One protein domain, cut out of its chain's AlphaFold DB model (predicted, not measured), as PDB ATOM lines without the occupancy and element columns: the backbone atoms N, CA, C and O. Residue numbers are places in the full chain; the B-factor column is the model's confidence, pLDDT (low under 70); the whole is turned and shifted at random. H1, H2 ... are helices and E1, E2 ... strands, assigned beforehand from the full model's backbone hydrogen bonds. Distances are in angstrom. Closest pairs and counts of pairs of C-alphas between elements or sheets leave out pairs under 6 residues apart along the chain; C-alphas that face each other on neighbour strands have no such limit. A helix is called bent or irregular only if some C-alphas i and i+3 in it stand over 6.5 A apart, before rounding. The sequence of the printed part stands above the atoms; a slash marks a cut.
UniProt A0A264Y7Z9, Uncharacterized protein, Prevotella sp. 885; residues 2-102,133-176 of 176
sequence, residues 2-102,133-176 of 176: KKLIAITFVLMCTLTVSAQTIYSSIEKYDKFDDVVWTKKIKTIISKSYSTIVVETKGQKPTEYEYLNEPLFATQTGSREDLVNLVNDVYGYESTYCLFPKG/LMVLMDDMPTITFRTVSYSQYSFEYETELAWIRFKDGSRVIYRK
ATOM      1  N   LYS A   2      74.048  41.279 -59.222       42.31
ATOM      2  CA  LYS A   2      73.626  41.502 -57.806       42.31
ATOM      3  C   LYS A   2      72.106  41.662 -57.547       42.31
ATOM      4  O   LYS A   2      71.623  41.142 -56.551       42.31
ATOM      5  N   LYS A   3      71.342  42.312 -58.442       44.28
ATOM      6  CA  LYS A   3      69.875  42.480 -58.297       44.28
ATOM      7  C   LYS A   3      69.051  41.182 -58.416       44.28
ATOM      8  O   LYS A   3      67.968  41.131 -57.852       44.28
ATOM      9  N   LEU A   4      69.535  40.149 -59.116       45.50
ATOM     10  CA  LEU A   4      68.799  38.884 -59.285       45.50
ATOM     11  C   LEU A   4      68.789  38.048 -57.999       45.50
ATOM     12  O   LEU A   4      67.742  37.554 -57.605       45.50
ATOM     13  N   ILE A   5      69.933  37.966 -57.311       52.34
ATOM     14  CA  ILE A   5      70.106  37.163 -56.085       52.34
ATOM     15  C   ILE A   5      69.118  37.604 -54.991       52.34
ATOM     16  O   ILE A   5      68.529  36.766 -54.314       52.34
ATOM     17  N   ALA A   6      68.889  38.916 -54.859       49.50
ATOM     18  CA  ALA A   6      67.924  39.469 -53.911       49.50
ATOM     19  C   ALA A   6      66.477  39.035 -54.214       49.50
ATOM     20  O   ALA A   6      65.731  38.723 -53.291       49.50
ATOM     21  N   ILE A   7      66.090  38.966 -55.494       50.50
ATOM     22  CA  ILE A   7      64.745  38.535 -55.904       50.50
ATOM     23  C   ILE A   7      64.548  37.048 -55.589       50.50
ATOM     24  O   ILE A   7      63.514  36.689 -55.035       50.50
ATOM     25  N   THR A   8      65.544  36.192 -55.851       49.09
ATOM     26  CA  THR A   8      65.470  34.760 -55.505       49.09
ATOM     27  C   THR A   8      65.344  34.538 -53.996       49.09
ATOM     28  O   THR A   8      64.557  33.695 -53.570       49.09
ATOM     29  N   PHE A   9      66.063  35.319 -53.180       49.41
ATOM     30  CA  PHE A   9      65.958  35.251 -51.718       49.41
ATOM     31  C   PHE A   9      64.573  35.681 -51.217       49.41
ATOM     32  O   PHE A   9      63.978  34.976 -50.407       49.41
ATOM     33  N   VAL A  10      64.024  36.785 -51.739       52.16
ATOM     34  CA  VAL A  10      62.659  37.225 -51.404       52.16
ATOM     35  C   VAL A  10      61.624  36.174 -51.817       52.16
ATOM     36  O   VAL A  10      60.738  35.875 -51.020       52.16
ATOM     37  N   LEU A  11      61.771  35.549 -52.994       41.38
ATOM     38  CA  LEU A  11      60.880  34.471 -53.442       41.38
ATOM     39  C   LEU A  11      60.917  33.260 -52.498       41.38
ATOM     40  O   LEU A  11      59.863  32.752 -52.116       41.38
ATOM     41  N   MET A  12      62.110  32.822 -52.077       43.38
ATOM     42  CA  MET A  12      62.249  31.730 -51.106       43.38
ATOM     43  C   MET A  12      61.627  32.087 -49.751       43.38
ATOM     44  O   MET A  12      60.894  31.269 -49.201       43.38
ATOM     45  N   CYS A  13      61.822  33.313 -49.252       44.84
ATOM     46  CA  CYS A  13      61.171  33.770 -48.023       44.84
ATOM     47  C   CYS A  13      59.635  33.774 -48.140       44.84
ATOM     48  O   CYS A  13      58.954  33.315 -47.223       44.84
ATOM     49  N   THR A  14      59.067  34.215 -49.269       43.41
ATOM     50  CA  THR A  14      57.609  34.144 -49.483       43.41
ATOM     51  C   THR A  14      57.092  32.708 -49.590       43.41
ATOM     52  O   THR A  14      56.016  32.416 -49.072       43.41
ATOM     53  N   LEU A  15      57.871  31.786 -50.169       38.28
ATOM     54  CA  LEU A  15      57.501  30.369 -50.242       38.28
ATOM     55  C   LEU A  15      57.579  29.667 -48.874       38.28
ATOM     56  O   LEU A  15      56.747  28.807 -48.585       38.28
ATOM     57  N   THR A  16      58.495  30.072 -47.986       43.81
ATOM     58  CA  THR A  16      58.483  29.595 -46.591       43.81
ATOM     59  C   THR A  16      57.283  30.107 -45.794       43.81
ATOM     60  O   THR A  16      56.783  29.379 -44.943       43.81
ATOM     61  N   VAL A  17      56.756  31.301 -46.101       41.75
ATOM     62  CA  VAL A  17      55.522  31.814 -45.472       41.75
ATOM     63  C   VAL A  17      54.288  31.034 -45.941       41.75
ATOM     64  O   VAL A  17      53.409  30.757 -45.130       41.75
ATOM     65  N   SER A  18      54.236  30.573 -47.199       39.34
ATOM     66  CA  SER A  18      53.117  29.746 -47.695       39.34
ATOM     67  C   SER A  18      52.999  28.341 -47.073       39.34
ATOM     68  O   SER A  18      52.063  27.618 -47.399       39.34
ATOM     69  N   ALA A  19      53.895  27.959 -46.155       39.78
ATOM     70  CA  ALA A  19      53.760  26.757 -45.327       39.78
ATOM     71  C   ALA A  19      53.208  27.037 -43.908       39.78
ATOM     72  O   ALA A  19      52.904  26.100 -43.171       39.78
ATOM     73  N   GLN A  20      53.086  28.304 -43.492       43.25
ATOM     74  CA  GLN A  20      52.885  28.689 -42.090       43.25
ATOM     75  C   GLN A  20      51.438  29.068 -41.733       43.25
ATOM     76  O   GLN A  20      51.195  30.205 -41.348       43.25
ATOM     77  N   THR A  21      50.512  28.105 -41.791       45.94
ATOM     78  CA  THR A  21      49.404  27.937 -40.813       45.94
ATOM     79  C   THR A  21      48.596  26.683 -41.157       45.94
ATOM     80  O   THR A  21      47.705  26.740 -41.999       45.94
ATOM     81  N   ILE A  22      48.878  25.554 -40.493       53.12
ATOM     82  CA  ILE A  22      47.949  24.405 -40.480       53.12
ATOM     83  C   ILE A  22      46.846  24.648 -39.441       53.12
ATOM     84  O   ILE A  22      45.690  24.360 -39.710       53.12
ATOM     85  N   TYR A  23      47.196  25.258 -38.303       55.34
ATOM     86  CA  TYR A  23      46.262  25.793 -37.311       55.34
ATOM     87  C   TYR A  23      46.743  27.187 -36.887       55.34
ATOM     88  O   TYR A  23      47.954  27.415 -36.814       55.34
ATOM     89  N   SER A  24      45.822  28.120 -36.635       53.16
ATOM     90  CA  SER A  24      46.147  29.553 -36.484       53.16
ATOM     91  C   SER A  24      45.598  30.219 -35.218       53.16
ATOM     92  O   SER A  24      46.150  31.230 -34.780       53.16
ATOM     93  N   SER A  25      44.544  29.665 -34.612       53.81
ATOM     94  CA  SER A  25      43.862  30.227 -33.444       53.81
ATOM     95  C   SER A  25      43.810  29.255 -32.262       53.81
ATOM     96  O   SER A  25      43.919  28.037 -32.419       53.81
ATOM     97  N   ILE A  26      43.633  29.824 -31.065       53.56
ATOM     98  CA  ILE A  26      43.275  29.108 -29.837       53.56
ATOM     99  C   ILE A  26      41.855  29.546 -29.477       53.56
ATOM    100  O   ILE A  26      41.642  30.703 -29.113       53.56
ATOM    101  N   GLU A  27      40.899  28.626 -29.551       52.91
ATOM    102  CA  GLU A  27      39.511  28.838 -29.131       52.91
ATOM    103  C   GLU A  27      39.168  27.909 -27.958       52.91
ATOM    104  O   GLU A  27      39.725  26.818 -27.823       52.91
ATOM    105  N   LYS A  28      38.260  28.350 -27.080       53.78
ATOM    106  CA  LYS A  28      37.704  27.515 -26.008       53.78
ATOM    107  C   LYS A  28      36.397  26.895 -26.484       53.78
ATOM    108  O   LYS A  28      35.440  27.627 -26.722       53.78
ATOM    109  N   TYR A  29      36.339  25.570 -26.543       52.94
ATOM    110  CA  TYR A  29      35.086  24.845 -26.745       52.94
ATOM    111  C   TYR A  29      34.519  24.399 -25.397       52.94
ATOM    112  O   TYR A  29      34.955  23.405 -24.821       52.94
ATOM    113  N   ASP A  30      33.524  25.146 -24.922       51.47
ATOM    114  CA  ASP A  30      32.832  24.938 -23.641       51.47
ATOM    115  C   ASP A  30      32.249  23.514 -23.516       51.47
ATOM    116  O   ASP A  30      32.334  22.881 -22.472       51.47
ATOM    117  N   LYS A  31      31.756  22.956 -24.633       55.69
ATOM    118  CA  LYS A  31      31.107  21.635 -24.703       55.69
ATOM    119  C   LYS A  31      31.966  20.433 -24.269       55.69
ATOM    120  O   LYS A  31      31.371  19.396 -23.988       55.69
ATOM    121  N   PHE A  32      33.302  20.531 -24.279       62.50
ATOM    122  CA  PHE A  32      34.228  19.402 -24.053       62.50
ATOM    123  C   PHE A  32      34.914  19.400 -22.667       62.50
ATOM    124  O   PHE A  32      35.787  18.565 -22.431       62.50
ATOM    125  N   ASP A  33      34.588  20.340 -21.766       54.94
ATOM    126  CA  ASP A  33      35.247  20.508 -20.452       54.94
ATOM    127  C   ASP A  33      36.795  20.604 -20.523       54.94
ATOM    128  O   ASP A  33      37.542  20.263 -19.594       54.94
ATOM    129  N   ASP A  34      37.324  21.097 -21.648       55.84
ATOM    130  CA  ASP A  34      38.758  21.265 -21.877       55.84
ATOM    131  C   ASP A  34      39.307  22.481 -21.102       55.84
ATOM    132  O   ASP A  34      39.415  23.597 -21.613       55.84
ATOM    133  N   VAL A  35      39.686  22.262 -19.837       45.47
ATOM    134  CA  VAL A  35      40.264  23.290 -18.950       45.47
ATOM    135  C   VAL A  35      41.609  23.811 -19.489       45.47
ATOM    136  O   VAL A  35      42.681  23.264 -19.214       45.47
ATOM    137  N   VAL A  36      41.561  24.913 -20.247       49.97
ATOM    138  CA  VAL A  36      42.745  25.602 -20.786       49.97
ATOM    139  C   VAL A  36      43.415  26.471 -19.717       49.97
ATOM    140  O   VAL A  36      42.970  27.584 -19.425       49.97
ATOM    141  N   TRP A  37      44.547  26.000 -19.194       44.09
ATOM    142  CA  TRP A  37      45.498  26.823 -18.443       44.09
ATOM    143  C   TRP A  37      46.348  27.666 -19.401       44.09
ATOM    144  O   TRP A  37      47.162  27.127 -20.150       44.09
ATOM    145  N   THR A  38      46.209  28.993 -19.358       45.03
ATOM    146  CA  THR A  38      46.852  29.934 -20.299       45.03
ATOM    147  C   THR A  38      48.365  30.124 -20.055       45.03
ATOM    148  O   THR A  38      48.834  31.220 -19.750       45.03
ATOM    149  N   LYS A  39      49.165  29.059 -20.196       52.16
ATOM    150  CA  LYS A  39      50.637  29.093 -20.135       52.16
ATOM    151  C   LYS A  39      51.254  28.934 -21.525       52.16
ATOM    152  O   LYS A  39      51.308  27.826 -22.039       52.16
ATOM    153  N   LYS A  40      51.815  30.035 -22.049       55.41
ATOM    154  CA  LYS A  40      52.617  30.148 -23.291       55.41
ATOM    155  C   LYS A  40      51.963  29.550 -24.548       55.41
ATOM    156  O   LYS A  40      51.907  28.339 -24.714       55.41
ATOM    157  N   ILE A  41      51.596  30.419 -25.493       59.28
ATOM    158  CA  ILE A  41      51.165  30.013 -26.840       59.28
ATOM    159  C   ILE A  41      52.216  29.075 -27.454       59.28
ATOM    160  O   ILE A  41      53.390  29.446 -27.597       59.28
ATOM    161  N   LYS A  42      51.764  27.871 -27.797       64.75
ATOM    162  CA  LYS A  42      52.462  26.905 -28.645       64.75
ATOM    163  C   LYS A  42      51.781  26.882 -30.014       64.75
ATOM    164  O   LYS A  42      50.655  27.362 -30.122       64.75
ATOM    165  N   THR A  43      52.455  26.338 -31.022       65.25
ATOM    166  CA  THR A  43      51.939  26.213 -32.394       65.25
ATOM    167  C   THR A  43      52.377  24.875 -32.978       65.25
ATOM    168  O   THR A  43      53.572  24.580 -32.975       65.25
ATOM    169  N   ILE A  44      51.456  24.073 -33.517       69.94
ATOM    170  CA  ILE A  44      51.825  22.946 -34.390       69.94
ATOM    171  C   ILE A  44      52.197  23.540 -35.751       69.94
ATOM    172  O   ILE A  44      51.322  23.975 -36.498       69.94
ATOM    173  N   ILE A  45      53.496  23.596 -36.052       67.69
ATOM    174  CA  ILE A  45      54.009  24.203 -37.291       67.69
ATOM    175  C   ILE A  45      54.194  23.183 -38.420       67.69
ATOM    176  O   ILE A  45      54.232  23.570 -39.584       67.69
ATOM    177  N   SER A  46      54.262  21.887 -38.105       74.00
ATOM    178  CA  SER A  46      54.136  20.814 -39.096       74.00
ATOM    179  C   SER A  46      53.674  19.491 -38.473       74.00
ATOM    180  O   SER A  46      53.843  19.244 -37.275       74.00
ATOM    181  N   LYS A  47      53.092  18.640 -39.323       78.56
ATOM    182  CA  LYS A  47      52.691  17.254 -39.055       78.56
ATOM    183  C   LYS A  47      53.065  16.413 -40.277       78.56
ATOM    184  O   LYS A  47      52.818  16.842 -41.402       78.56
ATOM    185  N   SER A  48      53.653  15.242 -40.062       79.19
ATOM    186  CA  SER A  48      53.927  14.230 -41.087       79.19
ATOM    187  C   SER A  48      53.121  12.951 -40.798       79.19
ATOM    188  O   SER A  48      52.106  13.009 -40.106       79.19
ATOM    189  N   TYR A  49      53.541  11.798 -41.326       78.25
ATOM    190  CA  TYR A  49      52.954  10.501 -40.970       78.25
ATOM    191  C   TYR A  49      53.347  10.026 -39.555       78.25
ATOM    192  O   TYR A  49      52.554   9.352 -38.904       78.25
ATOM    193  N   SER A  50      54.542  10.395 -39.077       83.44
ATOM    194  CA  SER A  50      55.137   9.893 -37.823       83.44
ATOM    195  C   SER A  50      55.812  10.965 -36.958       83.44
ATOM    196  O   SER A  50      56.341  10.649 -35.894       83.44
ATOM    197  N   THR A  51      55.816  12.233 -37.383       87.81
ATOM    198  CA  THR A  51      56.434  13.347 -36.644       87.81
ATOM    199  C   THR A  51      55.547  14.586 -36.591       87.81
ATOM    200  O   THR A  51      54.785  14.867 -37.515       87.81
ATOM    201  N   ILE A  52      55.666  15.348 -35.505       85.62
ATOM    202  CA  ILE A  52      54.978  16.625 -35.270       85.62
ATOM    203  C   ILE A  52      55.996  17.631 -34.735       85.62
ATOM    204  O   ILE A  52      56.774  17.312 -33.837       85.62
ATOM    205  N   VAL A  53      55.977  18.859 -35.252       85.12
ATOM    206  CA  VAL A  53      56.867  19.932 -34.787       85.12
ATOM    207  C   VAL A  53      56.056  21.011 -34.083       85.12
ATOM    208  O   VAL A  53      55.133  21.595 -34.653       85.12
ATOM    209  N   VAL A  54      56.420  21.271 -32.828       81.00
ATOM    210  CA  VAL A  54      55.726  22.191 -31.925       81.00
ATOM    211  C   VAL A  54      56.632  23.375 -31.619       81.00
ATOM    212  O   VAL A  54      57.625  23.253 -30.901       81.00
ATOM    213  N   GLU A  55      56.280  24.547 -32.131       77.75
ATOM    214  CA  GLU A  55      56.863  25.806 -31.677       77.75
ATOM    215  C   GLU A  55      56.271  26.202 -30.317       77.75
ATOM    216  O   GLU A  55      55.126  25.890 -29.997       77.75
ATOM    217  N   THR A  56      57.039  26.907 -29.488       74.81
ATOM    218  CA  THR A  56      56.518  27.647 -28.328       74.81
ATOM    219  C   THR A  56      57.076  29.057 -28.389       74.81
ATOM    220  O   THR A  56      58.281  29.223 -28.571       74.81
ATOM    221  N   LYS A  57      56.230  30.085 -28.249       68.44
ATOM    222  CA  LYS A  57      56.645  31.480 -28.474       68.44
ATOM    223  C   LYS A  57      57.853  31.857 -27.602       68.44
ATOM    224  O   LYS A  57      57.765  31.855 -26.373       68.44
ATOM    225  N   GLY A  58      58.968  32.201 -28.250       71.00
ATOM    226  CA  GLY A  58      60.241  32.526 -27.590       71.00
ATOM    227  C   GLY A  58      61.115  31.318 -27.222       71.00
ATOM    228  O   GLY A  58      62.016  31.459 -26.399       71.00
ATOM    229  N   GLN A  59      60.862  30.137 -27.791       76.88
ATOM    230  CA  GLN A  59      61.682  28.930 -27.636       76.88
ATOM    231  C   GLN A  59      61.949  28.299 -29.012       76.88
ATOM    232  O   GLN A  59      61.188  28.512 -29.954       76.88
ATOM    233  N   LYS A  60      63.026  27.511 -29.139       82.62
ATOM    234  CA  LYS A  60      63.278  26.714 -30.351       82.62
ATOM    235  C   LYS A  60      62.117  25.717 -30.549       82.62
ATOM    236  O   LYS A  60      61.706  25.122 -29.552       82.62
ATOM    237  N   PRO A  61      61.625  25.490 -31.782       84.12
ATOM    238  CA  PRO A  61      60.679  24.414 -32.052       84.12
ATOM    239  C   PRO A  61      61.207  23.049 -31.599       84.12
ATOM    240  O   PRO A  61      62.376  22.717 -31.823       84.12
ATOM    241  N   THR A  62      60.330  22.270 -30.972       85.31
ATOM    242  CA  THR A  62      60.602  20.907 -30.510       85.31
ATOM    243  C   THR A  62      59.994  19.923 -31.496       85.31
ATOM    244  O   THR A  62      58.808  20.007 -31.813       85.31
ATOM    245  N   GLU A  63      60.805  18.985 -31.978       89.94
ATOM    246  CA  GLU A  63      60.342  17.888 -32.824       89.94
ATOM    247  C   GLU A  63      59.962  16.679 -31.959       89.94
ATOM    248  O   GLU A  63      60.739  16.249 -31.101       89.94
ATOM    249  N   TYR A  64      58.784  16.125 -32.221       92.06
ATOM    250  CA  TYR A  64      58.276  14.899 -31.619       92.06
ATOM    251  C   TYR A  64      58.041  13.834 -32.692       92.06
ATOM    252  O   TYR A  64      57.751  14.148 -33.848       92.06
ATOM    253  N   GLU A  65      58.120  12.579 -32.278       94.25
ATOM    254  CA  GLU A  65      57.841  11.378 -33.058       94.25
ATOM    255  C   GLU A  65      56.762  10.538 -32.360       94.25
ATOM    256  O   GLU A  65      56.622  10.581 -31.136       94.25
ATOM    257  N   TYR A  66      55.965   9.808 -33.136       92.44
ATOM    258  CA  TYR A  66      54.865   8.990 -32.625       92.44
ATOM    259  C   TYR A  66      54.660   7.721 -33.455       92.44
ATOM    260  O   TYR A  66      55.021   7.654 -34.631       92.44
ATOM    261  N   LEU A  67      54.042   6.719 -32.829       91.00
ATOM    262  CA  LEU A  67      53.704   5.438 -33.443       91.00
ATOM    263  C   LEU A  67      52.185   5.336 -33.605       91.00
ATOM    264  O   LEU A  67      51.440   5.508 -32.643       91.00
ATOM    265  N   ASN A  68      51.720   5.050 -34.822       89.75
ATOM    266  CA  ASN A  68      50.308   4.792 -35.121       89.75
ATOM    267  C   ASN A  68      49.978   3.307 -34.873       89.75
ATOM    268  O   ASN A  68      49.636   2.574 -35.797       89.75
ATOM    269  N   GLU A  69      50.149   2.860 -33.627       89.19
ATOM    270  CA  GLU A  69      49.912   1.481 -33.184       89.19
ATOM    271  C   GLU A  69      49.028   1.449 -31.924       89.19
ATOM    272  O   GLU A  69      49.125   2.379 -31.123       89.19
ATOM    273  N   PRO A  70      48.253   0.376 -31.659       85.81
ATOM    274  CA  PRO A  70      47.312   0.310 -30.528       85.81
ATOM    275  C   PRO A  70      47.899   0.513 -29.118       85.81
ATOM    276  O   PRO A  70      47.145   0.767 -28.184       85.81
ATOM    277  N   LEU A  71      49.222   0.393 -28.940       90.75
ATOM    278  CA  LEU A  71      49.902   0.694 -27.670       90.75
ATOM    279  C   LEU A  71      50.164   2.194 -27.461       90.75
ATOM    280  O   LEU A  71      50.276   2.639 -26.326       90.75
ATOM    281  N   PHE A  72      50.280   2.972 -28.541       93.06
ATOM    282  CA  PHE A  72      50.728   4.373 -28.512       93.06
ATOM    283  C   PHE A  72      49.729   5.344 -29.144       93.06
ATOM    284  O   PHE A  72      49.902   6.559 -29.025       93.06
ATOM    285  N   ALA A  73      48.694   4.820 -29.798       92.88
ATOM    286  CA  ALA A  73      47.629   5.573 -30.427       92.88
ATOM    287  C   ALA A  73      46.257   4.961 -30.121       92.88
ATOM    288  O   ALA A  73      46.088   3.742 -30.147       92.88
ATOM    289  N   THR A  74      45.264   5.817 -29.896       93.12
ATOM    290  CA  THR A  74      43.849   5.431 -29.825       93.12
ATOM    291  C   THR A  74      43.071   6.144 -30.923       93.12
ATOM    292  O   THR A  74      43.383   7.281 -31.280       93.12
ATOM    293  N   GLN A  75      42.066   5.472 -31.478       93.25
ATOM    294  CA  GLN A  75      41.164   6.025 -32.489       93.25
ATOM    295  C   GLN A  75      39.724   5.783 -32.032       93.25
ATOM    296  O   GLN A  75      39.418   4.707 -31.514       93.25
ATOM    297  N   THR A  76      38.864   6.783 -32.206       93.06
ATOM    298  CA  THR A  76      37.470   6.758 -31.748       93.06
ATOM    299  C   THR A  76      36.583   7.243 -32.889       93.06
ATOM    300  O   THR A  76      36.621   8.426 -33.237       93.06
ATOM    301  N   GLY A  77      35.820   6.322 -33.484       91.88
ATOM    302  CA  GLY A  77      35.151   6.526 -34.772       91.88
ATOM    303  C   GLY A  77      36.126   6.600 -35.956       91.88
ATOM    304  O   GLY A  77      37.347   6.535 -35.799       91.88
ATOM    305  N   SER A  78      35.577   6.769 -37.154       91.44
ATOM    306  CA  SER A  78      36.316   7.085 -38.380       91.44
ATOM    307  C   SER A  78      35.532   8.091 -39.232       91.44
ATOM    308  O   SER A  78      34.521   8.643 -38.802       91.44
ATOM    309  N   ARG A  79      35.981   8.349 -40.464       89.31
ATOM    310  CA  ARG A  79      35.220   9.153 -41.432       89.31
ATOM    311  C   ARG A  79      33.956   8.429 -41.928       89.31
ATOM    312  O   ARG A  79      33.020   9.070 -42.400       89.31
ATOM    313  N   GLU A  80      33.957   7.106 -41.841       90.50
ATOM    314  CA  GLU A  80      32.910   6.187 -42.288       90.50
ATOM    315  C   GLU A  80      31.955   5.801 -41.144       90.50
ATOM    316  O   GLU A  80      30.796   5.494 -41.411       90.50
ATOM    317  N   ASP A  81      32.429   5.847 -39.894       91.31
ATOM    318  CA  ASP A  81      31.686   5.516 -38.670       91.31
ATOM    319  C   ASP A  81      31.812   6.661 -37.645       91.31
ATOM    320  O   ASP A  81      32.762   6.722 -36.859       91.31
ATOM    321  N   LEU A  82      30.893   7.629 -37.708       91.94
ATOM    322  CA  LEU A  82      30.927   8.835 -36.874       91.94
ATOM    323  C   LEU A  82      30.363   8.564 -35.475       91.94
ATOM    324  O   LEU A  82      29.237   8.096 -35.318       91.94
ATOM    325  N   VAL A  83      31.108   8.962 -34.447       93.25
ATOM    326  CA  VAL A  83      30.706   8.836 -33.039       93.25
ATOM    327  C   VAL A  83      30.205  10.166 -32.476       93.25
ATOM    328  O   VAL A  83      30.640  11.237 -32.903       93.25
ATOM    329  N   ASN A  84      29.320  10.113 -31.476       91.31
ATOM    330  CA  ASN A  84      29.008  11.271 -30.629       91.31
ATOM    331  C   ASN A  84      30.189  11.469 -29.662       91.31
ATOM    332  O   ASN A  84      30.408  10.648 -28.772       91.31
ATOM    333  N   LEU A  85      30.991  12.510 -29.893       86.00
ATOM    334  CA  LEU A  85      32.225  12.780 -29.150       86.00
ATOM    335  C   LEU A  85      31.918  13.399 -27.779       86.00
ATOM    336  O   LEU A  85      32.555  13.059 -26.785       86.00
ATOM    337  N   VAL A  86      30.947  14.319 -27.740       83.56
ATOM    338  CA  VAL A  86      30.321  14.876 -26.531       83.56
ATOM    339  C   VAL A  86      29.085  15.686 -26.937       83.56
ATOM    340  O   VAL A  86      29.129  16.348 -27.970       83.56
ATOM    341  N   ASN A  87      28.035  15.748 -26.107       83.25
ATOM    342  CA  ASN A  87      26.957  16.757 -26.193       83.25
ATOM    343  C   ASN A  87      26.452  17.053 -27.630       83.25
ATOM    344  O   ASN A  87      26.376  18.218 -28.060       83.25
ATOM    345  N   ASP A  88      26.171  15.971 -28.365       85.06
ATOM    346  CA  ASP A  88      25.689  15.923 -29.753       85.06
ATOM    347  C   ASP A  88      26.606  16.617 -30.776       85.06
ATOM    348  O   ASP A  88      26.169  17.118 -31.811       85.06
ATOM    349  N   VAL A  89      27.908  16.631 -30.485       85.31
ATOM    350  CA  VAL A  89      28.987  16.958 -31.421       85.31
ATOM    351  C   VAL A  89      29.516  15.649 -31.996       85.31
ATOM    352  O   VAL A  89      30.147  14.861 -31.288       85.31
ATOM    353  N   TYR A  90      29.251  15.413 -33.277       89.69
ATOM    354  CA  TYR A  90      29.608  14.171 -33.958       89.69
ATOM    355  C   TYR A  90      30.926  14.305 -34.719       89.69
ATOM    356  O   TYR A  90      31.315  15.398 -35.133       89.69
ATOM    357  N   GLY A  91      31.633  13.195 -34.907       92.88
ATOM    358  CA  GLY A  91      32.921  13.205 -35.589       92.88
ATOM    359  C   GLY A  91      33.742  11.954 -35.325       92.88
ATOM    360  O   GLY A  91      33.201  10.887 -35.040       92.88
ATOM    361  N   TYR A  92      35.059  12.110 -35.389       93.19
ATOM    362  CA  TYR A  92      36.026  11.096 -34.976       93.19
ATOM    363  C   TYR A  92      37.269  11.757 -34.373       93.19
ATOM    364  O   TYR A  92      37.575  12.920 -34.657       93.19
ATOM    365  N   GLU A  93      38.014  11.021 -33.550       92.50
ATOM    366  CA  GLU A  93      39.286  11.496 -33.003       92.50
ATOM    367  C   GLU A  93      40.395  10.441 -33.007       92.50
ATOM    368  O   GLU A  93      40.161   9.236 -33.057       92.50
ATOM    369  N   SER A  94      41.639  10.915 -33.000       92.25
ATOM    370  CA  SER A  94      42.849  10.096 -32.962       92.25
ATOM    371  C   SER A  94      43.854  10.720 -32.000       92.25
ATOM    372  O   SER A  94      44.325  11.840 -32.226       92.25
ATOM    373  N   THR A  95      44.173  10.005 -30.922       91.94
ATOM    374  CA  THR A  95      45.162  10.410 -29.916       91.94
ATOM    375  C   THR A  95      46.458   9.635 -30.109       91.94
ATOM    376  O   THR A  95      46.417   8.452 -30.420       91.94
ATOM    377  N   TYR A  96      47.601  10.291 -29.901       93.19
ATOM    378  CA  TYR A  96      48.946   9.736 -30.046       93.19
ATOM    379  C   TYR A  96      49.836  10.140 -28.864       93.19
ATOM    380  O   TYR A  96      49.823  11.296 -28.432       93.19
ATOM    381  N   CYS A  97      50.658   9.212 -28.377       93.88
ATOM    382  CA  CYS A  97      51.779   9.491 -27.483       93.88
ATOM    383  C   CYS A  97      52.932  10.143 -28.266       93.88
ATOM    384  O   CYS A  97      53.327   9.640 -29.319       93.88
ATOM    385  N   LEU A  98      53.474  11.259 -27.763       92.88
ATOM    386  CA  LEU A  98      54.554  12.018 -28.401       92.88
ATOM    387  C   LEU A  98      55.889  11.814 -27.677       92.88
ATOM    388  O   LEU A  98      56.135  12.406 -26.626       92.88
ATOM    389  N   PHE A  99      56.798  11.065 -28.292       94.38
ATOM    390  CA  PHE A  99      58.177  10.945 -27.824       94.38
ATOM    391  C   PHE A  99      59.033  12.090 -28.400       94.38
ATOM    392  O   PHE A  99      58.793  12.521 -29.529       94.38
ATOM    393  N   PRO A 100      60.034  12.632 -27.680       93.31
ATOM    394  CA  PRO A 100      61.013  13.545 -28.269       93.31
ATOM    395  C   PRO A 100      61.788  12.855 -29.399       93.31
ATOM    396  O   PRO A 100      62.215  11.715 -29.228       93.31
ATOM    397  N   LYS A 101      62.002  13.539 -30.527       93.88
ATOM    398  CA  LYS A 101      62.673  12.975 -31.714       93.88
ATOM    399  C   LYS A 101      64.006  12.276 -31.386       93.88
ATOM    400  O   LYS A 101      64.867  12.867 -30.733       93.88
ATOM    401  N   GLY A 102      64.183  11.053 -31.886       93.44
ATOM    402  CA  GLY A 102      65.339  10.187 -31.636       93.44
ATOM    403  C   GLY A 102      65.240   9.327 -30.367       93.44
ATOM    404  O   GLY A 102      66.195   8.625 -30.035       93.44
ATOM    405  N   LEU A 133      59.365   1.765 -24.428       94.62
ATOM    406  CA  LEU A 133      58.592   2.965 -24.774       94.62
ATOM    407  C   LEU A 133      57.305   3.078 -23.944       94.62
ATOM    408  O   LEU A 133      56.967   4.175 -23.511       94.62
ATOM    409  N   MET A 134      56.624   1.961 -23.665       92.75
ATOM    410  CA  MET A 134      55.418   1.924 -22.829       92.75
ATOM    411  C   MET A 134      55.692   2.443 -21.408       92.75
ATOM    412  O   MET A 134      54.927   3.249 -20.894       92.75
ATOM    413  N   VAL A 135      56.831   2.072 -20.809       91.62
ATOM    414  CA  VAL A 135      57.268   2.580 -19.489       91.62
ATOM    415  C   VAL A 135      57.533   4.097 -19.488       91.62
ATOM    416  O   VAL A 135      57.491   4.720 -18.432       91.62
ATOM    417  N   LEU A 136      57.773   4.716 -20.649       91.00
ATOM    418  CA  LEU A 136      57.958   6.168 -20.761       91.00
ATOM    419  C   LEU A 136      56.639   6.944 -20.926       91.00
ATOM    420  O   LEU A 136      56.648   8.161 -20.750       91.00
ATOM    421  N   MET A 137      55.521   6.292 -21.271       89.50
ATOM    422  CA  MET A 137      54.282   6.977 -21.683       89.50
ATOM    423  C   MET A 137      53.719   7.934 -20.620       89.50
ATOM    424  O   MET A 137      53.280   9.026 -20.973       89.50
ATOM    425  N   ASP A 138      53.808   7.585 -19.332       84.75
ATOM    426  CA  ASP A 138      53.328   8.409 -18.205       84.75
ATOM    427  C   ASP A 138      54.104   9.733 -18.010       84.75
ATOM    428  O   ASP A 138      53.684  10.618 -17.253       84.75
ATOM    429  N   ASP A 139      55.261   9.878 -18.665       87.06
ATOM    430  CA  ASP A 139      56.063  11.106 -18.710       87.06
ATOM    431  C   ASP A 139      55.893  11.899 -20.017       87.06
ATOM    432  O   ASP A 139      56.294  13.067 -20.087       87.06
ATOM    433  N   MET A 140      55.278  11.310 -21.047       90.25
ATOM    434  CA  MET A 140      55.188  11.910 -22.378       90.25
ATOM    435  C   MET A 140      53.928  12.767 -22.567       90.25
ATOM    436  O   MET A 140      52.858  12.459 -22.036       90.25
ATOM    437  N   PRO A 141      54.006  13.858 -23.353       89.31
ATOM    438  CA  PRO A 141      52.809  14.542 -23.807       89.31
ATOM    439  C   PRO A 141      51.998  13.651 -24.755       89.31
ATOM    440  O   PRO A 141      52.544  12.887 -25.549       89.31
ATOM    441  N   THR A 142      50.679  13.806 -24.723       90.25
ATOM    442  CA  THR A 142      49.766  13.220 -25.716       90.25
ATOM    443  C   THR A 142      49.215  14.318 -26.611       90.25
ATOM    444  O   THR A 142      48.984  15.438 -26.155       90.25
ATOM    445  N   ILE A 143      49.002  14.015 -27.889       87.56
ATOM    446  CA  ILE A 143      48.267  14.880 -28.815       87.56
ATOM    447  C   ILE A 143      47.007  14.175 -29.283       87.56
ATOM    448  O   ILE A 143      47.071  13.017 -29.677       87.56
ATOM    449  N   THR A 144      45.886  14.884 -29.308       88.94
ATOM    450  CA  THR A 144      44.667  14.426 -29.975       88.94
ATOM    451  C   THR A 144      44.380  15.318 -31.173       88.94
ATOM    452  O   THR A 144      44.528  16.537 -31.096       88.94
ATOM    453  N   PHE A 145      43.955  14.703 -32.273       87.38
ATOM    454  CA  PHE A 145      43.291  15.357 -33.396       87.38
ATOM    455  C   PHE A 145      41.829  14.914 -33.392       87.38
ATOM    456  O   PHE A 145      41.565  13.722 -33.264       87.38
ATOM    457  N   ARG A 146      40.893  15.848 -33.540       88.75
ATOM    458  CA  ARG A 146      39.446  15.611 -33.549       88.75
ATOM    459  C   ARG A 146      38.847  16.321 -34.754       88.75
ATOM    460  O   ARG A 146      38.943  17.542 -34.854       88.75
ATOM    461  N   THR A 147      38.217  15.570 -35.646       89.31
ATOM    462  CA  THR A 147      37.498  16.133 -36.792       89.31
ATOM    463  C   THR A 147      36.013  16.117 -36.477       89.31
ATOM    464  O   THR A 147      35.453  15.053 -36.221       89.31
ATOM    465  N   VAL A 148      35.381  17.289 -36.493       88.62
ATOM    466  CA  VAL A 148      33.944  17.442 -36.227       88.62
ATOM    467  C   VAL A 148      33.160  17.417 -37.543       88.62
ATOM    468  O   VAL A 148      33.637  17.921 -38.564       88.62
ATOM    469  N   SER A 149      31.968  16.822 -37.516       87.94
ATOM    470  CA  SER A 149      31.020  16.740 -38.630       87.94
ATOM    471  C   SER A 149      29.718  17.468 -38.284       87.94
ATOM    472  O   SER A 149      29.162  17.247 -37.208       87.94
ATOM    473  N   TYR A 150      29.186  18.259 -39.220       86.31
ATOM    474  CA  TYR A 150      27.859  18.886 -39.109       86.31
ATOM    475  C   TYR A 150      26.713  17.861 -39.026       86.31
ATOM    476  O   TYR A 150      25.624  18.177 -38.548       86.31
ATOM    477  N   SER A 151      26.943  16.644 -39.527       85.50
ATOM    478  CA  SER A 151      25.967  15.556 -39.603       85.50
ATOM    479  C   SER A 151      26.474  14.316 -38.867       85.50
ATOM    480  O   SER A 151      27.656  13.979 -38.930       85.50
ATOM    481  N   GLN A 152      25.557  13.612 -38.197       84.38
ATOM    482  CA  GLN A 152      25.820  12.313 -37.566       84.38
ATOM    483  C   GLN A 152      25.737  11.128 -38.544       84.38
ATOM    484  O   GLN A 152      26.204  10.041 -38.229       84.38
ATOM    485  N   TYR A 153      25.120  11.323 -39.716       83.81
ATOM    486  CA  TYR A 153      24.832  10.259 -40.691       83.81
ATOM    487  C   TYR A 153      25.782  10.268 -41.899       83.81
ATOM    488  O   TYR A 153      25.811   9.321 -42.682       83.81
ATOM    489  N   SER A 154      26.514  11.363 -42.078       81.12
ATOM    490  CA  SER A 154      27.355  11.662 -43.235       81.12
ATOM    491  C   SER A 154      28.530  12.518 -42.777       81.12
ATOM    492  O   SER A 154      28.346  13.445 -41.990       81.12
ATOM    493  N   PHE A 155      29.743  12.237 -43.260       85.38
ATOM    494  CA  PHE A 155      30.888  13.093 -42.953       85.38
ATOM    495  C   PHE A 155      30.827  14.397 -43.753       85.38
ATOM    496  O   PHE A 155      31.191  14.447 -44.932       85.38
ATOM    497  N   GLU A 156      30.412  15.460 -43.074       86.38
ATOM    498  CA  GLU A 156      30.325  16.823 -43.584       86.38
ATOM    499  C   GLU A 156      31.178  17.712 -42.676       86.38
ATOM    500  O   GLU A 156      30.730  18.153 -41.623       86.38
ATOM    501  N   TYR A 157      32.443  17.910 -43.064       83.56
ATOM    502  CA  TYR A 157      33.467  18.599 -42.267       83.56
ATOM    503  C   TYR A 157      32.985  19.951 -41.715       83.56
ATOM    504  O   TYR A 157      32.707  20.871 -42.485       83.56
ATOM    505  N   GLU A 158      32.975  20.078 -40.386       82.38
ATOM    506  CA  GLU A 158      32.772  21.347 -39.684       82.38
ATOM    507  C   GLU A 158      34.112  22.030 -39.378       82.38
ATOM    508  O   GLU A 158      34.326  23.177 -39.774       82.38
ATOM    509  N   THR A 159      35.022  21.348 -38.672       79.00
ATOM    510  CA  THR A 159      36.326  21.910 -38.275       79.00
ATOM    511  C   THR A 159      37.313  20.826 -37.822       79.00
ATOM    512  O   THR A 159      36.913  19.756 -37.349       79.00
ATOM    513  N   GLU A 160      38.613  21.105 -37.948       79.94
ATOM    514  CA  GLU A 160      39.700  20.237 -37.486       79.94
ATOM    515  C   GLU A 160      40.287  20.813 -36.185       79.94
ATOM    516  O   GLU A 160      41.027  21.803 -36.197       79.94
ATOM    517  N   LEU A 161      39.964  20.196 -35.047       79.12
ATOM    518  CA  LEU A 161      40.545  20.544 -33.752       79.12
ATOM    519  C   LEU A 161      41.776  19.681 -33.466       79.12
ATOM    520  O   LEU A 161      41.823  18.494 -33.794       79.12
ATOM    521  N   ALA A 162      42.765  20.251 -32.788       78.69
ATOM    522  CA  ALA A 162      43.861  19.484 -32.204       78.69
ATOM    523  C   ALA A 162      44.233  20.035 -30.828       78.69
ATOM    524  O   ALA A 162      44.117  21.237 -30.596       78.69
ATOM    525  N   TRP A 163      44.727  19.199 -29.918       78.69
ATOM    526  CA  TRP A 163      45.357  19.689 -28.692       78.69
ATOM    527  C   TRP A 163      46.459  18.781 -28.175       78.69
ATOM    528  O   TRP A 163      46.390  17.562 -28.294       78.69
ATOM    529  N   ILE A 164      47.462  19.392 -27.541       77.50
ATOM    530  CA  ILE A 164      48.519  18.672 -26.823       77.50
ATOM    531  C   ILE A 164      48.268  18.799 -25.323       77.50
ATOM    532  O   ILE A 164      48.155  19.918 -24.816       77.50
ATOM    533  N   ARG A 165      48.202  17.660 -24.627       80.75
ATOM    534  CA  ARG A 165      48.118  17.534 -23.169       80.75
ATOM    535  C   ARG A 165      49.500  17.173 -22.622       80.75
ATOM    536  O   ARG A 165      50.051  16.129 -22.965       80.75
ATOM    537  N   PHE A 166      50.060  18.030 -21.775       74.94
ATOM    538  CA  PHE A 166      51.344  17.799 -21.099       74.94
ATOM    539  C   PHE A 166      51.132  17.218 -19.689       74.94
ATOM    540  O   PHE A 166      50.046  17.343 -19.119       74.94
ATOM    541  N   LYS A 167      52.179  16.627 -19.094       73.56
ATOM    542  CA  LYS A 167      52.144  16.033 -17.741       73.56
ATOM    543  C   LYS A 167      51.722  17.005 -16.628       73.56
ATOM    544  O   LYS A 167      51.159  16.576 -15.629       73.56
ATOM    545  N   ASP A 168      51.929  18.313 -16.802       65.69
ATOM    546  CA  ASP A 168      51.456  19.344 -15.861       65.69
ATOM    547  C   ASP A 168      49.949  19.661 -15.988       65.69
ATOM    548  O   ASP A 168      49.465  20.631 -15.407       65.69
ATOM    549  N   GLY A 169      49.208  18.871 -16.775       61.50
ATOM    550  CA  GLY A 169      47.786  19.055 -17.047       61.50
ATOM    551  C   GLY A 169      47.475  20.173 -18.044       61.50
ATOM    552  O   GLY A 169      46.305  20.360 -18.387       61.50
ATOM    553  N   SER A 170      48.479  20.914 -18.537       57.84
ATOM    554  CA  SER A 170      48.246  21.971 -19.522       57.84
ATOM    555  C   SER A 170      47.782  21.393 -20.863       57.84
ATOM    556  O   SER A 170      48.320  20.401 -21.360       57.84
ATOM    557  N   ARG A 171      46.759  22.033 -21.443       64.00
ATOM    558  CA  ARG A 171      46.201  21.737 -22.769       64.00
ATOM    559  C   ARG A 171      46.408  22.959 -23.661       64.00
ATOM    560  O   ARG A 171      46.135  24.076 -23.225       64.00
ATOM    561  N   VAL A 172      46.871  22.761 -24.893       61.34
ATOM    562  CA  VAL A 172      46.923  23.820 -25.920       61.34
ATOM    563  C   VAL A 172      46.028  23.402 -27.074       61.34
ATOM    564  O   VAL A 172      46.363  22.424 -27.731       61.34
ATOM    565  N   ILE A 173      44.913  24.109 -27.277       63.66
ATOM    566  CA  ILE A 173      43.904  23.823 -28.310       63.66
ATOM    567  C   ILE A 173      44.206  24.624 -29.578       63.66
ATOM    568  O   ILE A 173      44.613  25.781 -29.503       63.66
ATOM    569  N   TYR A 174      43.964  24.000 -30.724       64.62
ATOM    570  CA  TYR A 174      44.185  24.498 -32.072       64.62
ATOM    571  C   TYR A 174      42.937  24.283 -32.929       64.62
ATOM    572  O   TYR A 174      42.262  23.265 -32.763       64.62
ATOM    573  N   ARG A 175      42.674  25.195 -33.873       60.84
ATOM    574  CA  ARG A 175      41.573  25.090 -34.843       60.84
ATOM    575  C   ARG A 175      42.007  25.416 -36.279       60.84
ATOM    576  O   ARG A 175      42.958  26.179 -36.486       60.84
ATOM    577  N   LYS A 176      41.286  24.822 -37.234       60.72
ATOM    578  CA  LYS A 176      41.381  24.957 -38.693       60.72
ATOM    579  C   LYS A 176      40.000  24.774 -39.340       60.72
ATOM    580  O   LYS A 176      39.173  24.007 -38.784       60.72
TER     581      LYS A 176
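Overview. This is residues 2 to 102 and 133 to 176 of the 176 residues of an uncharacterized protein of Prevotella sp. 885 (UniProt A0A264Y7Z9). A twisted six-stranded sheet, E4 to E9, has a small three-stranded sheet, E1 to E3, near one end of its strands, the two sets of strands crossed; H1 sticks out from this body as a long arm. H2 sits at the large sheet's margin, which it only grazes. The printed part has 145 residues, in the order H1 E1 E2 E3 E4 E5 E6 H2 E7 E8 E9, and its class is mixed, helices and strands. The small sheet runs E1 E2 E3; the large one is branched at E6, and in both sheets the neighbours are antiparallel. The whole is only just loose, close to compact, with a radius of gyration of the C-alphas of 17.7 A, and elongated, spanning 61 by 39 by 30 A.

Arrangement. Residues 2 to 18, of which 2 to 17 belong to H1, stand free. E1, residues 42 to 47, E2, residues 51 to 56, and E3, residues 59 to 65, form a meander, each strand the antiparallel neighbour of the one before. N 43 and O 55 are 2.9 A apart across E1 and E2, and N 52 and O 64 are 2.9 A apart across E2 and E3, both within hydrogen-bond range. Residues 64 to 65 of E3 also pair, antiparallel, with residues 99 to 100. E6, residues 89 to 97, bends by 54 degrees at residue 92. E4, residues 73 to 76, and E5, residues 83 to 86, lie on one side of E6, and E7, residues 142 to 149, on the other side. Within hydrogen-bond range are N 74 and O 95 of E4 and E6, 2.9 A, N 83 and O 91 of the hairpin E5 and E6, 2.9 A, and N 94 and O 145 of E6 and E7, 2.8 A. E7, E8, residues 157 to 165, and E9, residues 171 to 175, form a second meander, with N 146 and O 161 at 2.8 A and N 174 and O 162 at 2.8 A. E1 and E8 are near each other, with 6 pairs of C-alphas within 10 A. The closest C-alphas of E6 and H2, residues 133 to 139, are those of Cys 97 and Met 137, 6.8 A apart. H2 is irregular, with C-alphas 135 and 138 7.2 A apart. Of the O i to N i+4 pairs, 10 of 12 are within hydrogen-bond range in H1 and 1 of 3 in H2, where 3 of 4 O i to N i+3 pairs are.

Along the chain. H1 begins at C-alpha 2, (73.626, 41.502, -57.806), and is 24.0 A long from first to last C-alpha; E6 measures 24.3 A, E8 24.1 A and E7 23.0 A. E9 ends at C-alpha 175, (41.573, 25.090, -34.843).

Size, cuts and confidence. The C-alphas farthest apart, those of Lys 2 and Asn 87, are 61.6 A apart. Residues 103 to 132 are not printed, and C-alphas 102 and 133 are 12.0 A apart across this cut. The link from H1 to E1, 24 residues, is long. The mean pLDDT of the printed part is 74.2, with residues 2 to 45, 57 and 168 to 176 under 70.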